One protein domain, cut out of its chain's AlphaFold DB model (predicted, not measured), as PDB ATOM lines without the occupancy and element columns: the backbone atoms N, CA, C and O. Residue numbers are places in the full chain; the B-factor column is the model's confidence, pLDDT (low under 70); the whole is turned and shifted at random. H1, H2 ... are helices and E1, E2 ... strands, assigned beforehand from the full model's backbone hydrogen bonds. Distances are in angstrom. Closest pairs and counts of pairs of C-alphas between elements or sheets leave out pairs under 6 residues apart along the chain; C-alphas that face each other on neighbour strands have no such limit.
ATOM      1  N   SER A   2     187.353 133.634 170.038       58.56
ATOM      2  CA  SER A   2     188.628 132.943 170.348       58.56
ATOM      3  C   SER A   2     189.893 133.641 169.813       58.56
ATOM      4  O   SER A   2     190.887 133.736 170.532       58.56
ATOM      5  N   ASN A   3     189.854 134.193 168.594       61.78
ATOM      6  CA  ASN A   3     191.031 134.812 167.963       61.78
ATOM      7  C   ASN A   3     191.480 136.133 168.611       61.78
ATOM      8  O   ASN A   3     192.676 136.391 168.699       61.78
ATOM      9  N   GLN A   4     190.553 136.957 169.112       61.44
ATOM     10  CA  GLN A   4     190.901 138.234 169.752       61.44
ATOM     11  C   GLN A   4     191.613 138.019 171.094       61.44
ATOM     12  O   GLN A   4     192.648 138.629 171.345       61.44
ATOM     13  N   ILE A   5     191.119 137.092 171.923       69.62
ATOM     14  CA  ILE A   5     191.755 136.730 173.202       69.62
ATOM     15  C   ILE A   5     193.171 136.180 172.969       69.62
ATOM     16  O   ILE A   5     194.087 136.483 173.734       69.62
ATOM     17  N   SER A   6     193.366 135.395 171.904       78.12
ATOM     18  CA  SER A   6     194.689 134.897 171.507       78.12
ATOM     19  C   SER A   6     195.653 136.041 171.168       78.12
ATOM     20  O   SER A   6     196.798 136.056 171.626       78.12
ATOM     21  N   LEU A   7     195.170 137.052 170.442       77.56
ATOM     22  CA  LEU A   7     195.977 138.191 170.020       77.56
ATOM     23  C   LEU A   7     196.422 139.074 171.199       77.56
ATOM     24  O   LEU A   7     197.600 139.406 171.301       77.56
ATOM     25  N   PHE A   8     195.519 139.396 172.130       80.31
ATOM     26  CA  PHE A   8     195.878 140.161 173.333       80.31
ATOM     27  C   PHE A   8     196.929 139.433 174.179       80.31
ATOM     28  O   PHE A   8     197.913 140.039 174.600       80.31
ATOM     29  N   LYS A   9     196.791 138.112 174.350       84.88
ATOM     30  CA  LYS A   9     197.800 137.293 175.041       84.88
ATOM     31  C   LYS A   9     199.156 137.321 174.331       84.88
ATOM     32  O   LYS A   9     200.190 137.340 175.003       84.88
ATOM     33  N   LYS A  10     199.172 137.333 172.991       83.62
ATOM     34  CA  LYS A  10     200.402 137.488 172.195       83.62
ATOM     35  C   LYS A  10     201.057 138.844 172.479       83.62
ATOM     36  O   LYS A  10     202.234 138.868 172.829       83.62
ATOM     37  N   ILE A  11     200.294 139.938 172.435       87.69
ATOM     38  CA  ILE A  11     200.785 141.296 172.737       87.69
ATOM     39  C   ILE A  11     201.384 141.359 174.149       87.69
ATOM     40  O   ILE A  11     202.525 141.788 174.318       87.69
ATOM     41  N   GLU A  12     200.670 140.866 175.163       87.38
ATOM     42  CA  GLU A  12     201.168 140.845 176.544       87.38
ATOM     43  C   GLU A  12     202.469 140.047 176.691       87.38
ATOM     44  O   GLU A  12     203.380 140.451 177.426       87.38
ATOM     45  N   LYS A  13     202.571 138.905 176.003       90.12
ATOM     46  CA  LYS A  13     203.771 138.064 176.012       90.12
ATOM     47  C   LYS A  13     204.962 138.793 175.391       90.12
ATOM     48  O   LYS A  13     206.034 138.779 175.995       90.12
ATOM     49  N   GLU A  14     204.788 139.444 174.245       87.00
ATOM     50  CA  GLU A  14     205.863 140.206 173.596       87.00
ATOM     51  C   GLU A  14     206.277 141.420 174.436       87.00
ATOM     52  O   GLU A  14     207.460 141.600 174.733       87.00
ATOM     53  N   MET A  15     205.315 142.167 174.987       89.38
ATOM     54  CA  MET A  15     205.605 143.275 175.904       89.38
ATOM     55  C   MET A  15     206.443 142.845 177.115       89.38
ATOM     56  O   MET A  15     207.265 143.624 177.611       89.38
ATOM     57  N   LYS A  16     206.267 141.623 177.637       87.88
ATOM     58  CA  LYS A  16     207.077 141.108 178.758       87.88
ATOM     59  C   LYS A  16     208.555 140.954 178.391       87.88
ATOM     60  O   LYS A  16     209.388 141.193 179.265       87.88
ATOM     61  N   LYS A  17     208.878 140.640 177.133       89.00
ATOM     62  CA  LYS A  17     210.261 140.467 176.650       89.00
ATOM     63  C   LYS A  17     211.015 141.794 176.505       89.00
ATOM     64  O   LYS A  17     212.232 141.817 176.674       89.00
ATOM     65  N   ILE A  18     210.303 142.898 176.270       86.69
ATOM     66  CA  ILE A  18     210.905 144.224 176.072       86.69
ATOM     67  C   ILE A  18     211.590 144.720 177.357       86.69
ATOM     68  O   ILE A  18     210.951 144.919 178.406       86.69
ATOM     69  N   LYS A  19     212.899 144.986 177.250       83.94
ATOM     70  CA  LYS A  19     213.737 145.630 178.274       83.94
ATOM     71  C   LYS A  19     213.926 147.103 177.917       83.94
ATOM     72  O   LYS A  19     214.479 147.409 176.879       83.94
ATOM     73  N   LEU A  20     213.518 148.024 178.792       83.44
ATOM     74  CA  LEU A  20     213.513 149.467 178.485       83.44
ATOM     75  C   LEU A  20     214.882 150.165 178.572       83.44
ATOM     76  O   LEU A  20     214.986 151.350 178.257       83.44
ATOM     77  N   ASN A  21     215.923 149.473 179.030       78.69
ATOM     78  CA  ASN A  21     217.229 150.090 179.247       78.69
ATOM     79  C   ASN A  21     217.906 150.391 177.904       78.69
ATOM     80  O   ASN A  21     218.074 149.496 177.085       78.69
ATOM     81  N   GLY A  22     218.307 151.649 177.695       68.56
ATOM     82  CA  GLY A  22     219.028 152.076 176.489       68.56
ATOM     83  C   GLY A  22     218.160 152.297 175.244       68.56
ATOM     84  O   GLY A  22     218.699 152.633 174.192       68.56
ATOM     85  N   ILE A  23     216.832 152.158 175.341       78.56
ATOM     86  CA  ILE A  23     215.944 152.320 174.185       78.56
ATOM     87  C   ILE A  23     215.711 153.801 173.859       78.56
ATOM     88  O   ILE A  23     215.344 154.608 174.719       78.56
ATOM     89  N   LYS A  24     215.887 154.146 172.578       76.56
ATOM     90  CA  LYS A  24     215.582 155.470 172.026       76.56
ATOM     91  C   LYS A  24     214.073 155.587 171.788       76.56
ATOM     92  O   LYS A  24     213.518 154.887 170.954       76.56
ATOM     93  N   GLY A  25     213.418 156.462 172.547       85.00
ATOM     94  CA  GLY A  25     212.013 156.822 172.339       85.00
ATOM     95  C   GLY A  25     211.825 157.853 171.216       85.00
ATOM     96  O   GLY A  25     212.698 157.993 170.355       85.00
ATOM     97  N   PRO A  26     210.725 158.623 171.244       90.94
ATOM     98  CA  PRO A  26     210.508 159.736 170.321       90.94
ATOM     99  C   PRO A  26     211.682 160.723 170.308       90.94
ATOM    100  O   PRO A  26     212.305 160.965 171.349       90.94
ATOM    101  N   GLN A  27     211.982 161.291 169.139       91.62
ATOM    102  CA  GLN A  27     213.112 162.212 168.953       91.62
ATOM    103  C   GLN A  27     212.691 163.685 168.917       91.62
ATOM    104  O   GLN A  27     213.492 164.544 169.297       91.62
ATOM    105  N   ASP A  28     211.443 163.964 168.541       90.81
ATOM    106  CA  ASP A  28     210.931 165.326 168.386       90.81
ATOM    107  C   ASP A  28     210.920 166.060 169.720       90.81
ATOM    108  O   ASP A  28     210.430 165.552 170.731       90.81
ATOM    109  N   LYS A  29     211.496 167.260 169.753       94.69
ATOM    110  CA  LYS A  29     211.565 168.063 170.978       94.69
ATOM    111  C   LYS A  29     210.171 168.553 171.372       94.69
ATOM    112  O   LYS A  29     209.266 168.592 170.550       94.69
ATOM    113  N   VAL A  30     210.027 168.917 172.646       93.25
ATOM    114  CA  VAL A  30     208.874 169.714 173.079       93.25
ATOM    115  C   VAL A  30     209.017 171.102 172.478       93.25
ATOM    116  O   VAL A  30     210.098 171.689 172.552       93.25
ATOM    117  N   GLU A  31     207.936 171.599 171.914       92.06
ATOM    118  CA  GLU A  31     207.849 172.913 171.282       92.06
ATOM    119  C   GLU A  31     206.960 173.853 172.110       92.06
ATOM    120  O   GLU A  31     206.276 173.417 173.035       92.06
ATOM    121  N   ASN A  32     206.970 175.152 171.801       88.62
ATOM    122  CA  ASN A  32     206.307 176.171 172.629       88.62
ATOM    123  C   ASN A  32     204.782 175.996 172.719       88.62
ATOM    124  O   ASN A  32     204.179 176.363 173.723       88.62
ATOM    125  N   GLU A  33     204.166 175.425 171.688       90.44
ATOM    126  CA  GLU A  33     202.715 175.217 171.602       90.44
ATOM    127  C   GLU A  33     202.253 173.901 172.244       90.44
ATOM    128  O   GLU A  33     201.052 173.642 172.369       90.44
ATOM    129  N   ASP A  34     203.198 173.051 172.653       93.50
ATOM    130  CA  ASP A  34     202.898 171.767 173.268       93.50
ATOM    131  C   ASP A  34     202.348 171.957 174.686       93.50
ATOM    132  O   ASP A  34     203.045 172.382 175.611       93.50
ATOM    133  N   ASN A  35     201.118 171.501 174.903       95.69
ATOM    134  CA  ASN A  35     200.559 171.380 176.242       95.69
ATOM    135  C   ASN A  35     201.014 170.046 176.842       95.69
ATOM    136  O   ASN A  35     200.370 169.013 176.647       95.69
ATOM    137  N   VAL A  36     202.154 170.054 177.538       96.94
ATOM    138  CA  VAL A  36     202.722 168.853 178.170       96.94
ATOM    139  C   VAL A  36     201.905 168.464 179.400       96.94
ATOM    140  O   VAL A  36     201.812 169.227 180.357       96.94
ATOM    141  N   VAL A  37     201.369 167.245 179.399       97.12
ATOM    142  CA  VAL A  37     200.493 166.736 180.473       97.12
ATOM    143  C   VAL A  37     201.158 165.695 181.367       97.12
ATOM    144  O   VAL A  37     200.668 165.403 182.451       97.12
ATOM    145  N   GLY A  38     202.297 165.143 180.948       96.94
ATOM    146  CA  GLY A  38     203.043 164.200 181.771       96.94
ATOM    147  C   GLY A  38     204.054 163.383 180.985       96.94
ATOM    148  O   GLY A  38     204.536 163.803 179.931       96.94
ATOM    149  N   LYS A  39     204.416 162.217 181.525       96.94
ATOM    150  CA  LYS A  39     205.375 161.292 180.912       96.94
ATOM    151  C   LYS A  39     204.794 159.894 180.837       96.94
ATOM    152  O   LYS A  39     204.201 159.442 181.809       96.94
ATOM    153  N   LEU A  40     205.067 159.192 179.740       96.19
ATOM    154  CA  LEU A  40     204.700 157.789 179.601       96.19
ATOM    155  C   LEU A  40     205.279 156.953 180.745       96.19
ATOM    156  O   LEU A  40     206.456 157.077 181.119       96.19
ATOM    157  N   ASP A  41     204.442 156.064 181.258       94.94
ATOM    158  CA  ASP A  41     204.816 155.060 182.239       94.94
ATOM    159  C   ASP A  41     205.563 153.880 181.567       94.94
ATOM    160  O   ASP A  41     205.976 153.937 180.403       94.94
ATOM    161  N   LYS A  42     205.783 152.789 182.308       94.75
ATOM    162  CA  LYS A  42     206.439 151.588 181.775       94.75
ATOM    163  C   LYS A  42     205.577 150.869 180.731       94.75
ATOM    164  O   LYS A  42     206.139 150.364 179.755       94.75
ATOM    165  N   LYS A  43     204.260 150.782 180.937       94.00
ATOM    166  CA  LYS A  43     203.334 150.059 180.055       94.00
ATOM    167  C   LYS A  43     203.251 150.739 178.690       94.00
ATOM    168  O   LYS A  43     203.505 150.086 177.679       94.00
ATOM    169  N   HIS A  44     203.025 152.050 178.664       95.62
ATOM    170  CA  HIS A  44     202.955 152.828 177.430       95.62
ATOM    171  C   HIS A  44     204.255 152.758 176.624       95.62
ATOM    172  O   HIS A  44     204.226 152.566 175.412       95.62
ATOM    173  N   LYS A  45     205.417 152.859 177.288       95.50
ATOM    174  CA  LYS A  45     206.722 152.734 176.613       95.50
ATOM    175  C   LYS A  45     206.869 151.383 175.927       95.50
ATOM    176  O   LYS A  45     207.343 151.326 174.802       95.50
ATOM    177  N   LYS A  46     206.450 150.301 176.586       95.00
ATOM    178  CA  LYS A  46     206.496 148.954 176.004       95.00
ATOM    179  C   LYS A  46     205.576 148.818 174.792       95.00
ATOM    180  O   LYS A  46     206.012 148.246 173.803       95.00
ATOM    181  N   LEU A  47     204.363 149.369 174.842       94.75
ATOM    182  CA  LEU A  47     203.455 149.405 173.687       94.75
ATOM    183  C   LEU A  47     204.048 150.211 172.523       94.75
ATOM    184  O   LEU A  47     204.038 149.752 171.385       94.75
ATOM    185  N   TRP A  48     204.625 151.378 172.816       94.62
ATOM    186  CA  TRP A  48     205.310 152.207 171.824       94.62
ATOM    187  C   TRP A  48     206.449 151.454 171.132       94.62
ATOM    188  O   TRP A  48     206.577 151.494 169.911       94.62
ATOM    189  N   ILE A  49     207.283 150.775 171.919       93.19
ATOM    190  CA  ILE A  49     208.432 150.022 171.413       93.19
ATOM    191  C   ILE A  49     207.968 148.823 170.600       93.19
ATOM    192  O   ILE A  49     208.453 148.651 169.492       93.19
ATOM    193  N   LEU A  50     206.986 148.064 171.094       94.00
ATOM    194  CA  LEU A  50     206.416 146.940 170.356       94.00
ATOM    195  C   LEU A  50     205.890 147.394 168.990       94.00
ATOM    196  O   LEU A  50     206.200 146.784 167.976       94.00
ATOM    197  N   ARG A  51     205.151 148.510 168.942       93.19
ATOM    198  CA  ARG A  51     204.689 149.102 167.680       93.19
ATOM    199  C   ARG A  51     205.856 149.410 166.737       93.19
ATOM    200  O   ARG A  51     205.753 149.147 165.547       93.19
ATOM    201  N   ALA A  52     206.942 149.989 167.249       91.25
ATOM    202  CA  ALA A  52     208.114 150.316 166.441       91.25
ATOM    203  C   ALA A  52     208.836 149.058 165.927       91.25
ATOM    204  O   ALA A  52     209.173 149.009 164.751       91.25
ATOM    205  N   GLU A  53     209.022 148.042 166.773       91.00
ATOM    206  CA  GLU A  53     209.634 146.758 166.399       91.00
ATOM    207  C   GLU A  53     208.838 146.060 165.289       91.00
ATOM    208  O   GLU A  53     209.427 145.641 164.298       91.00
ATOM    209  N   LEU A  54     207.505 146.030 165.395       90.56
ATOM    210  CA  LEU A  54     206.633 145.454 164.366       90.56
ATOM    211  C   LEU A  54     206.705 146.223 163.035       90.56
ATOM    212  O   LEU A  54     206.689 145.621 161.965       90.56
ATOM    213  N   ILE A  55     206.803 147.557 163.075       88.88
ATOM    214  CA  ILE A  55     206.979 148.366 161.857       88.88
ATOM    215  C   ILE A  55     208.330 148.063 161.194       88.88
ATOM    216  O   ILE A  55     208.397 147.947 159.971       88.88
ATOM    217  N   GLU A  56     209.403 147.948 161.978       89.69
ATOM    218  CA  GLU A  56     210.729 147.609 161.451       89.69
ATOM    219  C   GLU A  56     210.776 146.181 160.890       89.69
ATOM    220  O   GLU A  56     211.360 145.974 159.829       89.69
ATOM    221  N   GLU A  57     210.096 145.222 161.524       89.00
ATOM    222  CA  GLU A  57     209.920 143.863 160.996       89.00
ATOM    223  C   GLU A  57     209.264 143.886 159.607       89.00
ATOM    224  O   GLU A  57     209.772 143.274 158.669       89.00
ATOM    225  N   GLY A  58     208.203 144.678 159.430       87.50
ATOM    226  CA  GLY A  58     207.522 144.808 158.139       87.50
ATOM    227  C   GLY A  58     208.407 145.426 157.060       87.50
ATOM    228  O   GLY A  58     208.417 144.966 155.918       87.50
ATOM    229  N   LYS A  59     209.210 146.435 157.418       87.31
ATOM    230  CA  LYS A  59     210.196 147.027 156.501       87.31
ATOM    231  C   LYS A  59     211.268 146.024 156.088       87.31
ATOM    232  O   LYS A  59     211.677 146.035 154.929       87.31
ATOM    233  N   GLU A  60     211.721 145.179 157.007       88.75
ATOM    234  CA  GLU A  60     212.724 144.158 156.712       88.75
ATOM    235  C   GLU A  60     212.154 143.062 155.800       88.75
ATOM    236  O   GLU A  60     212.805 142.710 154.817       88.75
ATOM    237  N   ILE A  61     210.911 142.612 156.026       87.62
ATOM    238  CA  ILE A  61     210.203 141.690 155.116       87.62
ATOM    239  C   ILE A  61     210.119 142.291 153.709       87.62
ATOM    240  O   ILE A  61     210.475 141.630 152.731       87.62
ATOM    241  N   LEU A  62     209.699 143.556 153.597       85.81
ATOM    242  CA  LEU A  62     209.635 144.251 152.310       85.81
ATOM    243  C   LEU A  62     211.012 144.317 151.648       85.81
ATOM    244  O   LEU A  62     211.138 143.983 150.476       85.81
ATOM    245  N   LYS A  63     212.052 144.699 152.396       85.94
ATOM    246  CA  LYS A  63     213.429 144.814 151.900       85.94
ATOM    247  C   LYS A  63     213.971 143.485 151.374       85.94
ATOM    248  O   LYS A  63     214.530 143.456 150.282       85.94
ATOM    249  N   GLN A  64     213.782 142.395 152.114       84.62
ATOM    250  CA  GLN A  64     214.231 141.055 151.715       84.62
ATOM    251  C   GLN A  64     213.519 140.547 150.456       84.62
ATOM    252  O   GLN A  64     214.083 139.752 149.706       84.62
ATOM    253  N   ASN A  65     212.306 141.040 150.198       81.69
ATOM    254  CA  ASN A  65     211.470 140.627 149.076       81.69
ATOM    255  C   ASN A  65     211.343 141.687 147.972       81.69
ATOM    256  O   ASN A  65     210.564 141.492 147.043       81.69
ATOM    257  N   GLN A  66     212.133 142.771 148.015       76.75
ATOM    258  CA  GLN A  66     212.106 143.850 147.011       76.75
ATOM    259  C   GLN A  66     212.245 143.324 145.583       76.75
ATOM    260  O   GLN A  66     211.565 143.804 144.682       76.75
ATOM    261  N   VAL A  67     213.096 142.314 145.388       68.88
ATOM    262  CA  VAL A  67     213.280 141.656 144.092       68.88
ATOM    263  C   VAL A  67     211.988 140.958 143.657       68.88
ATOM    264  O   VAL A  67     211.527 141.189 142.548       68.88
ATOM    265  N   ASN A  68     211.347 140.180 144.533       67.94
ATOM    266  CA  ASN A  68     210.104 139.471 144.201       67.94
ATOM    267  C   ASN A  68     208.980 140.450 143.809       67.94
ATOM    268  O   ASN A  68     208.272 140.200 142.839       67.94
ATOM    269  N   PHE A  69     208.867 141.590 144.501       69.31
ATOM    270  CA  PHE A  69     207.896 142.636 144.160       69.31
ATOM    271  C   PHE A  69     208.224 143.346 142.838       69.31
ATOM    272  O   PHE A  69     207.347 143.503 141.993       69.31
ATOM    273  N   ALA A  70     209.486 143.729 142.615       67.12
ATOM    274  CA  ALA A  70     209.898 144.421 141.393       67.12
ATOM    275  C   ALA A  70     209.752 143.544 140.135       67.12
ATOM    276  O   ALA A  70     209.391 144.033 139.068       67.12
ATOM    277  N   PHE A  71     210.009 142.238 140.246       62.88
ATOM    278  CA  PHE A  71     209.853 141.307 139.124       62.88
ATOM    279  C   PHE A  71     208.386 141.025 138.775       62.88
ATOM    280  O   PHE A  71     208.089 140.745 137.612       62.88
ATOM    281  N   GLN A  72     207.467 141.164 139.736       61.69
ATOM    282  CA  GLN A  72     206.028 141.030 139.506       61.69
ATOM    283  C   GLN A  72     205.491 142.116 138.555       61.69
ATOM    284  O   GLN A  72     204.623 141.831 137.730       61.69
ATOM    285  N   GLU A  73     206.043 143.333 138.630       59.59
ATOM    286  CA  GLU A  73     205.710 144.443 137.724       59.59
ATOM    287  C   GLU A  73     206.323 144.276 136.323       59.59
ATOM    288  O   GLU A  73     205.821 144.853 135.359       59.59
ATOM    289  N   LEU A  74     207.396 143.485 136.191       61.19
ATOM    290  CA  LEU A  74     208.219 143.421 134.977       61.19
ATOM    291  C   LEU A  74     207.996 142.172 134.110       61.19
ATOM    292  O   LEU A  74     208.283 142.234 132.913       61.19
ATOM    293  N   SER A  75     207.514 141.042 134.643       54.34
ATOM    294  CA  SER A  75     207.207 139.875 133.796       54.34
ATOM    295  C   SER A  75     206.141 138.939 134.377       54.34
ATOM    296  O   SER A  75     206.241 138.489 135.518       54.34
ATOM    297  N   GLU A  76     205.170 138.546 133.549       58.19
ATOM    298  CA  GLU A  76     204.166 137.524 133.890       58.19
ATOM    299  C   GLU A  76     204.770 136.115 134.022       58.19
ATOM    300  O   GLU A  76     204.219 135.265 134.712       58.19
ATOM    301  N   SER A  77     205.938 135.877 133.415       56.78
ATOM    302  CA  SER A  77     206.630 134.580 133.389       56.78
ATOM    303  C   SER A  77     207.367 134.199 134.680       56.78
ATOM    304  O   SER A  77     207.787 133.055 134.811       56.78
ATOM    305  N   PHE A  78     207.547 135.137 135.618       54.62
ATOM    306  CA  PHE A  78     208.256 134.932 136.894       54.62
ATOM    307  C   PHE A  78     207.343 135.130 138.117       54.62
ATOM    308  O   PHE A  78     207.799 135.516 139.194       54.62
ATOM    309  N   ARG A  79     206.039 134.875 137.967       60.34
ATOM    310  CA  ARG A  79     205.095 134.908 139.088       60.34
ATOM    311  C   ARG A  79     205.178 133.612 139.895       60.34
ATOM    312  O   ARG A  79     204.495 132.640 139.597       60.34
ATOM    313  N   ASP A  80     206.006 133.612 140.933       68.12
ATOM    314  CA  ASP A  80     205.878 132.653 142.036       68.12
ATOM    315  C   ASP A  80     204.716 133.113 142.941       68.12
ATOM    316  O   ASP A  80     204.913 133.797 143.949       68.12
ATOM    317  N   GLU A  81     203.482 132.863 142.481       71.12
ATOM    318  CA  GLU A  81     202.248 133.383 143.092       71.12
ATOM    319  C   GLU A  81     202.035 132.880 144.524       71.12
ATOM    320  O   GLU A  81     201.530 133.629 145.356       71.12
ATOM    321  N   GLU A  82     202.462 131.652 144.829       74.75
ATOM    322  CA  GLU A  82     202.352 131.058 146.167       74.75
ATOM    323  C   GLU A  82     203.251 131.799 147.163       74.75
ATOM    324  O   GLU A  82     202.782 132.293 148.190       74.75
ATOM    325  N   LYS A  83     204.526 132.001 146.808       76.69
ATOM    326  CA  LYS A  83     205.474 132.741 147.649       76.69
ATOM    327  C   LYS A  83     205.069 134.203 147.844       76.69
ATOM    328  O   LYS A  83     205.280 134.767 148.917       76.69
ATOM    329  N   LEU A  84     204.510 134.836 146.813       75.12
ATOM    330  CA  LEU A  84     203.980 136.197 146.912       75.12
ATOM    331  C   LEU A  84     202.743 136.254 147.812       75.12
ATOM    332  O   LEU A  84     202.673 137.151 148.653       75.12
ATOM    333  N   GLY A  85     201.831 135.285 147.687       80.44
ATOM    334  CA  GLY A  85     200.679 135.114 148.573       80.44
ATOM    335  C   GLY A  85     201.100 135.058 150.041       80.44
ATOM    336  O   GLY A  85     200.655 135.883 150.840       80.44
ATOM    337  N   ASP A  86     202.067 134.197 150.361       85.31
ATOM    338  CA  ASP A  86     202.603 134.052 151.719       85.31
ATOM    339  C   ASP A  86     203.172 135.365 152.280       85.31
ATOM    340  O   ASP A  86     202.931 135.718 153.436       85.31
ATOM    341  N   ILE A  87     203.926 136.121 151.471       83.88
ATOM    342  CA  ILE A  87     204.489 137.412 151.896       83.88
ATOM    343  C   ILE A  87     203.369 138.434 152.123       83.88
ATOM    344  O   ILE A  87     203.409 139.187 153.101       83.88
ATOM    345  N   THR A  88     202.366 138.476 151.240       84.56
ATOM    346  CA  THR A  88     201.232 139.400 151.383       84.56
ATOM    347  C   THR A  88     200.398 139.092 152.621       84.56
ATOM    348  O   THR A  88     200.044 140.022 153.349       84.56
ATOM    349  N   ASP A  89     200.174 137.813 152.924       87.06
ATOM    350  CA  ASP A  89     199.459 137.381 154.123       87.06
ATOM    351  C   ASP A  89     200.240 137.738 155.394       87.06
ATOM    352  O   ASP A  89     199.674 138.309 156.331       87.06
ATOM    353  N   GLN A  90     201.560 137.516 155.410       86.94
ATOM    354  CA  GLN A  90     202.422 137.927 156.527       86.94
ATOM    355  C   GLN A  90     202.367 139.439 156.776       86.94
ATOM    356  O   GLN A  90     202.226 139.882 157.921       86.94
ATOM    357  N   LEU A  91     202.447 140.249 155.716       87.69
ATOM    358  CA  LEU A  91     202.356 141.706 155.823       87.69
ATOM    359  C   LEU A  91     200.965 142.159 156.288       87.69
ATOM    360  O   LEU A  91     200.871 143.092 157.090       87.69
ATOM    361  N   ALA A  92     199.896 141.495 155.841       87.56
ATOM    362  CA  ALA A  92     198.530 141.783 156.270       87.56
ATOM    363  C   ALA A  92     198.319 141.462 157.760       87.56
ATOM    364  O   ALA A  92     197.759 142.275 158.505       87.56
ATOM    365  N   GLU A  93     198.811 140.314 158.232       87.31
ATOM    366  CA  GLU A  93     198.770 139.959 159.654       87.31
ATOM    367  C   GLU A  93     199.564 140.945 160.515       87.31
ATOM    368  O   GLU A  93     199.096 141.371 161.580       87.31
ATOM    369  N   LEU A  94     200.752 141.337 160.050       88.50
ATOM    370  CA  LEU A  94     201.608 142.290 160.742       88.50
ATOM    371  C   LEU A  94     200.971 143.683 160.799       88.50
ATOM    372  O   LEU A  94     200.954 144.305 161.861       88.50
ATOM    373  N   SER A  95     200.387 144.141 159.690       89.62
ATOM    374  CA  SER A  95     199.649 145.406 159.605       89.62
ATOM    375  C   SER A  95     198.512 145.449 160.627       89.62
ATOM    376  O   SER A  95     198.452 146.367 161.449       89.62
ATOM    377  N   LYS A  96     197.698 144.391 160.690       88.62
ATOM    378  CA  LYS A  96     196.624 144.265 161.682       88.62
ATOM    379  C   LYS A  96     197.141 144.299 163.121       88.62
ATOM    380  O   LYS A  96     196.509 144.882 164.003       88.62
ATOM    381  N   LEU A  97     198.282 143.666 163.391       88.19
ATOM    382  CA  LEU A  97     198.885 143.689 164.722       88.19
ATOM    383  C   LEU A  97     199.401 145.090 165.089       88.19
ATOM    384  O   LEU A  97     199.189 145.532 166.219       88.19
ATOM    385  N   ILE A  98     200.028 145.798 164.145       90.62
ATOM    386  CA  ILE A  98     200.480 147.186 164.317       90.62
ATOM    387  C   ILE A  98     199.295 148.096 164.642       90.62
ATOM    388  O   ILE A  98     199.382 148.873 165.595       90.62
ATOM    389  N   GLU A  99     198.195 147.981 163.896       92.06
ATOM    390  CA  GLU A  99     196.969 148.749 164.137       92.06
ATOM    391  C   GLU A  99     196.441 148.513 165.549       92.06
ATOM    392  O   GLU A  99     196.234 149.463 166.299       92.06
ATOM    393  N   ILE A 100     196.317 147.253 165.964       91.44
ATOM    394  CA  ILE A 100     195.789 146.918 167.290       91.44
ATOM    395  C   ILE A 100     196.699 147.440 168.406       91.44
ATOM    396  O   ILE A 100     196.210 148.015 169.378       91.44
ATOM    397  N   VAL A 101     198.022 147.290 168.284       93.56
ATOM    398  CA  VAL A 101     198.964 147.841 169.274       93.56
ATOM    399  C   VAL A 101     198.893 149.373 169.306       93.56
ATOM    400  O   VAL A 101     198.961 149.960 170.386       93.56
ATOM    401  N   ASN A 102     198.733 150.022 168.150       94.69
ATOM    402  CA  ASN A 102     198.580 151.472 168.046       94.69
ATOM    403  C   ASN A 102     197.287 151.960 168.717       94.69
ATOM    404  O   ASN A 102     197.338 152.911 169.494       94.69
ATOM    405  N   GLU A 103     196.163 151.287 168.475       94.00
ATOM    406  CA  GLU A 103     194.882 151.591 169.120       94.00
ATOM    407  C   GLU A 103     194.971 151.436 170.641       94.00
ATOM    408  O   GLU A 103     194.613 152.358 171.374       94.00
ATOM    409  N   ILE A 104     195.536 150.327 171.136       94.75
ATOM    410  CA  ILE A 104     195.735 150.113 172.579       94.75
ATOM    411  C   ILE A 104     196.617 151.221 173.166       94.75
ATOM    412  O   ILE A 104     196.282 151.797 174.199       94.75
ATOM    413  N   LEU A 105     197.735 151.548 172.512       95.38
ATOM    414  CA  LEU A 105     198.647 152.598 172.962       95.38
ATOM    415  C   LEU A 105     197.937 153.945 173.120       95.38
ATOM    416  O   LEU A 105     198.080 154.592 174.158       95.38
ATOM    417  N   TRP A 106     197.187 154.379 172.106       95.81
ATOM    418  CA  TRP A 106     196.519 155.678 172.144       95.81
ATOM    419  C   TRP A 106     195.298 155.691 173.054       95.81
ATOM    420  O   TRP A 106     195.058 156.710 173.701       95.81
ATOM    421  N   PHE A 107     194.568 154.581 173.158       95.94
ATOM    422  CA  PHE A 107     193.491 154.417 174.130       95.94
ATOM    423  C   PHE A 107     194.006 154.601 175.565       95.94
ATOM    424  O   PHE A 107     193.447 155.387 176.332       95.94
ATOM    425  N   GLU A 108     195.105 153.927 175.910       95.88
ATOM    426  CA  GLU A 108     195.732 154.003 177.235       95.88
ATOM    427  C   GLU A 108     196.250 155.417 177.518       95.88
ATOM    428  O   GLU A 108     195.889 156.008 178.532       95.88
ATOM    429  N   ILE A 109     196.972 156.035 176.572       96.94
ATOM    430  CA  ILE A 109     197.444 157.424 176.719       96.94
ATOM    431  C   ILE A 109     196.265 158.390 176.913       96.94
ATOM    432  O   ILE A 109     196.320 159.286 177.755       96.94
ATOM    433  N   ARG A 110     195.182 158.251 176.141       97.31
ATOM    434  CA  ARG A 110     194.014 159.135 176.276       97.31
ATOM    435  C   ARG A 110     193.329 158.976 177.622       97.31
ATOM    436  O   ARG A 110     192.907 159.982 178.192       97.31
ATOM    437  N   THR A 111     193.245 157.746 178.110       97.19
ATOM    438  CA  THR A 111     192.633 157.418 179.397       97.19
ATOM    439  C   THR A 111     193.473 157.956 180.548       97.19
ATOM    440  O   THR A 111     192.979 158.770 181.327       97.19
ATOM    441  N   ASP A 112     194.756 157.604 180.599       97.69
ATOM    442  CA  ASP A 112     195.635 157.912 181.731       97.69
ATOM    443  C   ASP A 112     195.951 159.409 181.858       97.69
ATOM    444  O   ASP A 112     196.162 159.911 182.962       97.69
ATOM    445  N   PHE A 113     195.952 160.148 180.744       97.19
ATOM    446  CA  PHE A 113     196.209 161.594 180.731       97.19
ATOM    447  C   PHE A 113     194.946 162.452 180.543       97.19
ATOM    448  O   PHE A 113     195.058 163.672 180.407       97.19
ATOM    449  N   ASN A 114     193.752 161.847 180.529       96.69
ATOM    450  CA  ASN A 114     192.465 162.522 180.311       96.69
ATOM    451  C   ASN A 114     192.443 163.420 179.052       96.69
ATOM    452  O   ASN A 114     192.095 164.604 179.090       96.69
ATOM    453  N   LEU A 115     192.847 162.852 177.913       96.19
ATOM    454  CA  LEU A 115     193.019 163.571 176.644       96.19
ATOM    455  C   LEU A 115     191.925 163.272 175.606       96.19
ATOM    456  O   LEU A 115     192.101 163.552 174.421       96.19
ATOM    457  N   TRP A 116     190.785 162.711 176.013       94.94
ATOM    458  CA  TRP A 116     189.688 162.343 175.105       94.94
ATOM    459  C   TRP A 116     189.142 163.514 174.284       94.94
ATOM    460  O   TRP A 116     188.821 163.349 173.114       94.94
ATOM    461  N   THR A 117     189.092 164.707 174.877       93.00
ATOM    462  CA  THR A 117     188.613 165.935 174.219       93.00
ATOM    463  C   THR A 117     189.730 166.744 173.567       93.00
ATOM    464  O   THR A 117     189.478 167.826 173.036       93.00
ATOM    465  N   LYS A 118     190.982 166.276 173.647       92.69
ATOM    466  CA  LYS A 118     192.135 167.026 173.156       92.69
ATOM    467  C   LYS A 118     192.452 166.641 171.711       92.69
ATOM    468  O   LYS A 118     192.615 165.447 171.423       92.69
ATOM    469  N   PRO A 119     192.558 167.633 170.811       86.12
ATOM    470  CA  PRO A 119     193.042 167.396 169.464       86.12
ATOM    471  C   PRO A 119     194.553 167.131 169.488       86.12
ATOM    472  O   PRO A 119     195.218 167.419 170.482       86.12
ATOM    473  N   PHE A 120     195.049 166.513 168.411       89.56
ATOM    474  CA  PHE A 120     196.463 166.227 168.130       89.56
ATOM    475  C   PHE A 120     197.280 165.860 169.370       89.56
ATOM    476  O   PHE A 120     197.886 166.717 170.002       89.56
ATOM    477  N   ILE A 121     197.301 164.575 169.722       93.69
ATOM    478  CA  ILE A 121     198.135 164.061 170.811       93.69
ATOM    479  C   ILE A 121     199.427 163.514 170.222       93.69
ATOM    480  O   ILE A 121     199.410 162.811 169.215       93.69
ATOM    481  N   MET A 122     200.542 163.799 170.882       94.06
ATOM    482  CA  MET A 122     201.859 163.310 170.500       94.06
ATOM    483  C   MET A 122     202.683 162.917 171.723       94.06
ATOM    484  O   MET A 122     202.401 163.306 172.861       94.06
ATOM    485  N   VAL A 123     203.748 162.164 171.470       95.50
ATOM    486  CA  VAL A 123     204.765 161.858 172.473       95.50
ATOM    487  C   VAL A 123     206.083 162.461 172.006       95.50
ATOM    488  O   VAL A 123     206.608 162.098 170.960       95.50
ATOM    489  N   ARG A 124     206.619 163.388 172.795       95.25
ATOM    490  CA  ARG A 124     207.871 164.105 172.551       95.25
ATOM    491  C   ARG A 124     209.055 163.425 173.232       95.25
ATOM    492  O   ARG A 124     208.915 162.566 174.113       95.25
ATOM    493  N   LYS A 125     210.251 163.866 172.855       94.62
ATOM    494  CA  LYS A 125     211.540 163.453 173.407       94.62
ATOM    495  C   LYS A 125     211.528 163.469 174.929       94.62
ATOM    496  O   LYS A 125     211.056 164.403 175.576       94.62
ATOM    497  N   GLY A 126     212.084 162.404 175.504       93.94
ATOM    498  CA  GLY A 126     212.016 162.154 176.943       93.94
ATOM    499  C   GLY A 126     210.678 161.562 177.393       93.94
ATOM    500  O   GLY A 126     210.370 161.629 178.582       93.94
ATOM    501  N   TRP A 127     209.917 160.975 176.460       95.88
ATOM    502  CA  TRP A 127     208.641 160.299 176.705       95.88
ATOM    503  C   TRP A 127     207.549 161.219 177.248       95.88
ATOM    504  O   TRP A 127     206.715 160.788 178.041       95.88
ATOM    505  N   LYS A 128     207.583 162.496 176.866       96.62
ATOM    506  CA  LYS A 128     206.627 163.499 177.336       96.62
ATOM    507  C   LYS A 128     205.362 163.435 176.492       96.62
ATOM    508  O   LYS A 128     205.456 163.518 175.276       96.62
ATOM    509  N   VAL A 129     204.203 163.311 177.122       97.25
ATOM    510  CA  VAL A 129     202.915 163.373 176.425       97.25
ATOM    511  C   VAL A 129     202.505 164.828 176.306       97.25
ATOM    512  O   VAL A 129     202.531 165.560 177.300       97.25
ATOM    513  N   ALA A 130     202.143 165.235 175.098       96.50
ATOM    514  CA  ALA A 130     201.689 166.579 174.801       96.50
ATOM    515  C   ALA A 130     200.477 166.551 173.871       96.50
ATOM    516  O   ALA A 130     200.257 165.581 173.143       96.50
ATOM    517  N   TRP A 131     199.712 167.635 173.887       95.81
ATOM    518  CA  TRP A 131     198.660 167.882 172.911       95.81
ATOM    519  C   TRP A 131     198.701 169.329 172.415       95.81
ATOM    520  O   TRP A 131     199.263 170.209 173.079       95.81
ATOM    521  N   ARG A 132     198.082 169.580 171.260       91.75
ATOM    522  CA  ARG A 132     197.961 170.917 170.663       91.75
ATOM    523  C   ARG A 132     196.546 171.200 170.201       91.75
ATOM    524  O   ARG A 132     195.821 170.277 169.858       91.75
ATOM    525  N   LYS A 133     196.167 172.482 170.173       84.50
ATOM    526  CA  LYS A 133     194.873 172.927 169.626       84.50
ATOM    527  C   LYS A 133     194.797 172.767 168.108       84.50
ATOM    528  O   LYS A 133     193.740 172.414 167.598       84.50
ATOM    529  N   GLU A 134     195.911 172.983 167.420       77.00
ATOM    530  CA  GLU A 134     196.016 172.938 165.964       77.00
ATOM    531  C   GLU A 134     197.081 171.913 165.555       77.00
ATOM    532  O   GLU A 134     198.066 171.707 166.271       77.00
ATOM    533  N   ALA A 135     196.870 171.241 164.421       62.25
ATOM    534  CA  ALA A 135     197.934 170.496 163.768       62.25
ATOM    535  C   ALA A 135     198.753 171.501 162.980       62.25
ATOM    536  O   ALA A 135     198.256 172.060 162.001       62.25
ATOM    537  N   GLU A 136     200.013 171.692 163.351       55.41
ATOM    538  CA  GLU A 136     200.942 172.253 162.385       55.41
ATOM    539  C   GLU A 136     201.081 171.246 161.237       55.41
ATOM    540  O   GLU A 136     201.533 170.118 161.425       55.41
ATOM    541  N   ASN A 137     200.646 171.680 160.053       52.50
ATOM    542  CA  ASN A 137     200.722 170.972 158.779       52.50
ATOM    543  C   ASN A 137     199.900 169.677 158.701       52.50
ATOM    544  O   ASN A 137     200.431 168.569 158.742       52.50
ATOM    545  N   ILE A 138     198.598 169.815 158.418       49.31
ATOM    546  CA  ILE A 138     197.934 168.839 157.542       49.31
ATOM    547  C   ILE A 138     198.783 168.796 156.257       49.31
ATOM    548  O   ILE A 138     198.908 169.851 155.624       49.31
ATOM    549  N   PRO A 139     199.397 167.654 155.876       48.97
ATOM    550  CA  PRO A 139     200.067 167.535 154.585       48.97
ATOM    551  C   PRO A 139     199.128 168.082 153.512       48.97
ATOM    552  O   PRO A 139     197.955 167.716 153.525       48.97
ATOM    553  N   GLU A 140     199.587 168.957 152.610       54.22
ATOM    554  CA  GLU A 140     198.714 169.585 151.594       54.22
ATOM    555  C   GLU A 140     197.823 168.571 150.860       54.22
ATOM    556  O   GLU A 140     196.682 168.874 150.523       54.22
ATOM    557  N   ILE A 141     198.304 167.333 150.728       48.94
ATOM    558  CA  ILE A 141     197.591 166.189 150.157       48.94
ATOM    559  C   ILE A 141     196.235 165.888 150.825       48.94
ATOM    560  O   ILE A 141     195.319 165.420 150.159       48.94
ATOM    561  N   LEU A 142     196.072 166.183 152.118       43.34
ATOM    562  CA  LEU A 142     194.822 165.977 152.857       43.34
ATOM    563  C   LEU A 142     193.888 167.199 152.811       43.34
ATOM    564  O   LEU A 142     192.706 167.045 153.106       43.34
ATOM    565  N   LYS A 143     194.359 168.388 152.397       46.47
ATOM    566  CA  LYS A 143     193.481 169.560 152.189       46.47
ATOM    567  C   LYS A 143     192.526 169.364 151.006       46.47
ATOM    568  O   LYS A 143     191.426 169.909 151.016       46.47
ATOM    569  N   PHE A 144     192.918 168.547 150.027       48.75
ATOM    570  CA  PHE A 144     192.118 168.259 148.832       48.75
ATOM    571  C   PHE A 144     190.856 167.424 149.123       48.75
ATOM    572  O   PHE A 144     189.920 167.440 148.337       48.75
ATOM    573  N   LEU A 145     190.812 166.699 150.248       40.91
ATOM    574  CA  LEU A 145     189.663 165.864 150.631       40.91
ATOM    575  C   LEU A 145     188.621 166.609 151.477       40.91
ATOM    576  O   LEU A 145     187.548 166.073 151.743       40.91
ATOM    577  N   THR A 146     188.944 167.821 151.928       44.19
ATOM    578  CA  THR A 146     188.072 168.652 152.769       44.19
ATOM    579  C   THR A 146     187.649 169.955 152.081       44.19
ATOM    580  O   THR A 146     187.178 170.859 152.768       44.19
TER     581      THR A 146
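What this domain is: This is residues 2 to 146 of the 147 residues of an uncharacterized protein of Candidatus Niyogibacteria bacterium RIFCSPLOWO2_12_FULL_41_13 (UniProt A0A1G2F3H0). Two long helices, H2 and H4, lie side by side and run opposite ways, with a small sheet of three strands, E1, E3 and E2, at the end where H2 begins and H4 ends. H1 crosses this pair, the short H3 follows H2 at the other end, and residues 137 to 146, which include H5, stick out as a free tail. The 145 printed residues hold five named helices and three named strands, in the order H1, E1, H2, H3, H4, E2, E3, H5; the sheet runs E1, E3, E2, all antiparallel. The class is mostly helix, and the whole is loose, with a radius of gyration of the C-alphas of 19.0 A and spans of 57 by 42 by 33 A.

Where its parts are: H1, residues 2 to 17, begins at C-alpha 2 at (188.628, 132.943, 170.348) and is 23.8 A long. E1 is residues 35 to 39. H2, residues 42 to 64, is 32.8 A long, and H3 is residues 66 to 74. H4, residues 81 to 112, is the longest helix at 46.2 A and ends at C-alpha 112 at (195.635, 157.912, 181.731). E2 is residues 121 to 124, E3 residues 128 to 131. H5, residues 140 to 143, ends at C-alpha 143 at (193.481, 169.560, 152.189).

How they stand to each other: H1 touches H2 with residues 14 to 15 alone, about perpendicular at 79 degrees; the closest C-alphas, of Met 15 and Lys 46, are 5.7 A apart. H1 and H4 are close but not clearly touching, with the C-alphas of Ile 11 and Val 101 closest at 7.6 A. H2 and H4 touch at a shallow tilt of 19 degrees, opposite ways, with the C-alphas of Arg 51 and Ile 98 closest at 5.7 A. H2 and H3 meet only through their link. H4 only grazes the sheet, with its residues 106 to 112. E1 and E3 are antiparallel, with N 37 and O 129 within hydrogen-bond range at 2.9 A. E2 and E3 form a hairpin, with N 124 and O 128 at 2.7 A. H5 is apart from H4 and E2, for instance. Every O i to N i+4 pair is within hydrogen-bond range in H2 and H4, against 11 of 12 in H1 and 3 of 5 in H3; H5 is too short for such a pair.

The domain as a whole: The two C-alphas farthest apart, of Val 37 and Ser 77, are 57.3 A apart. The printed part has no cut. The link from H1 to E1, 17 residues, is long. The mean pLDDT of the printed part is 83.0; residues 2 to 5, 22, 67 to 80 and 135 to 146 are under 70.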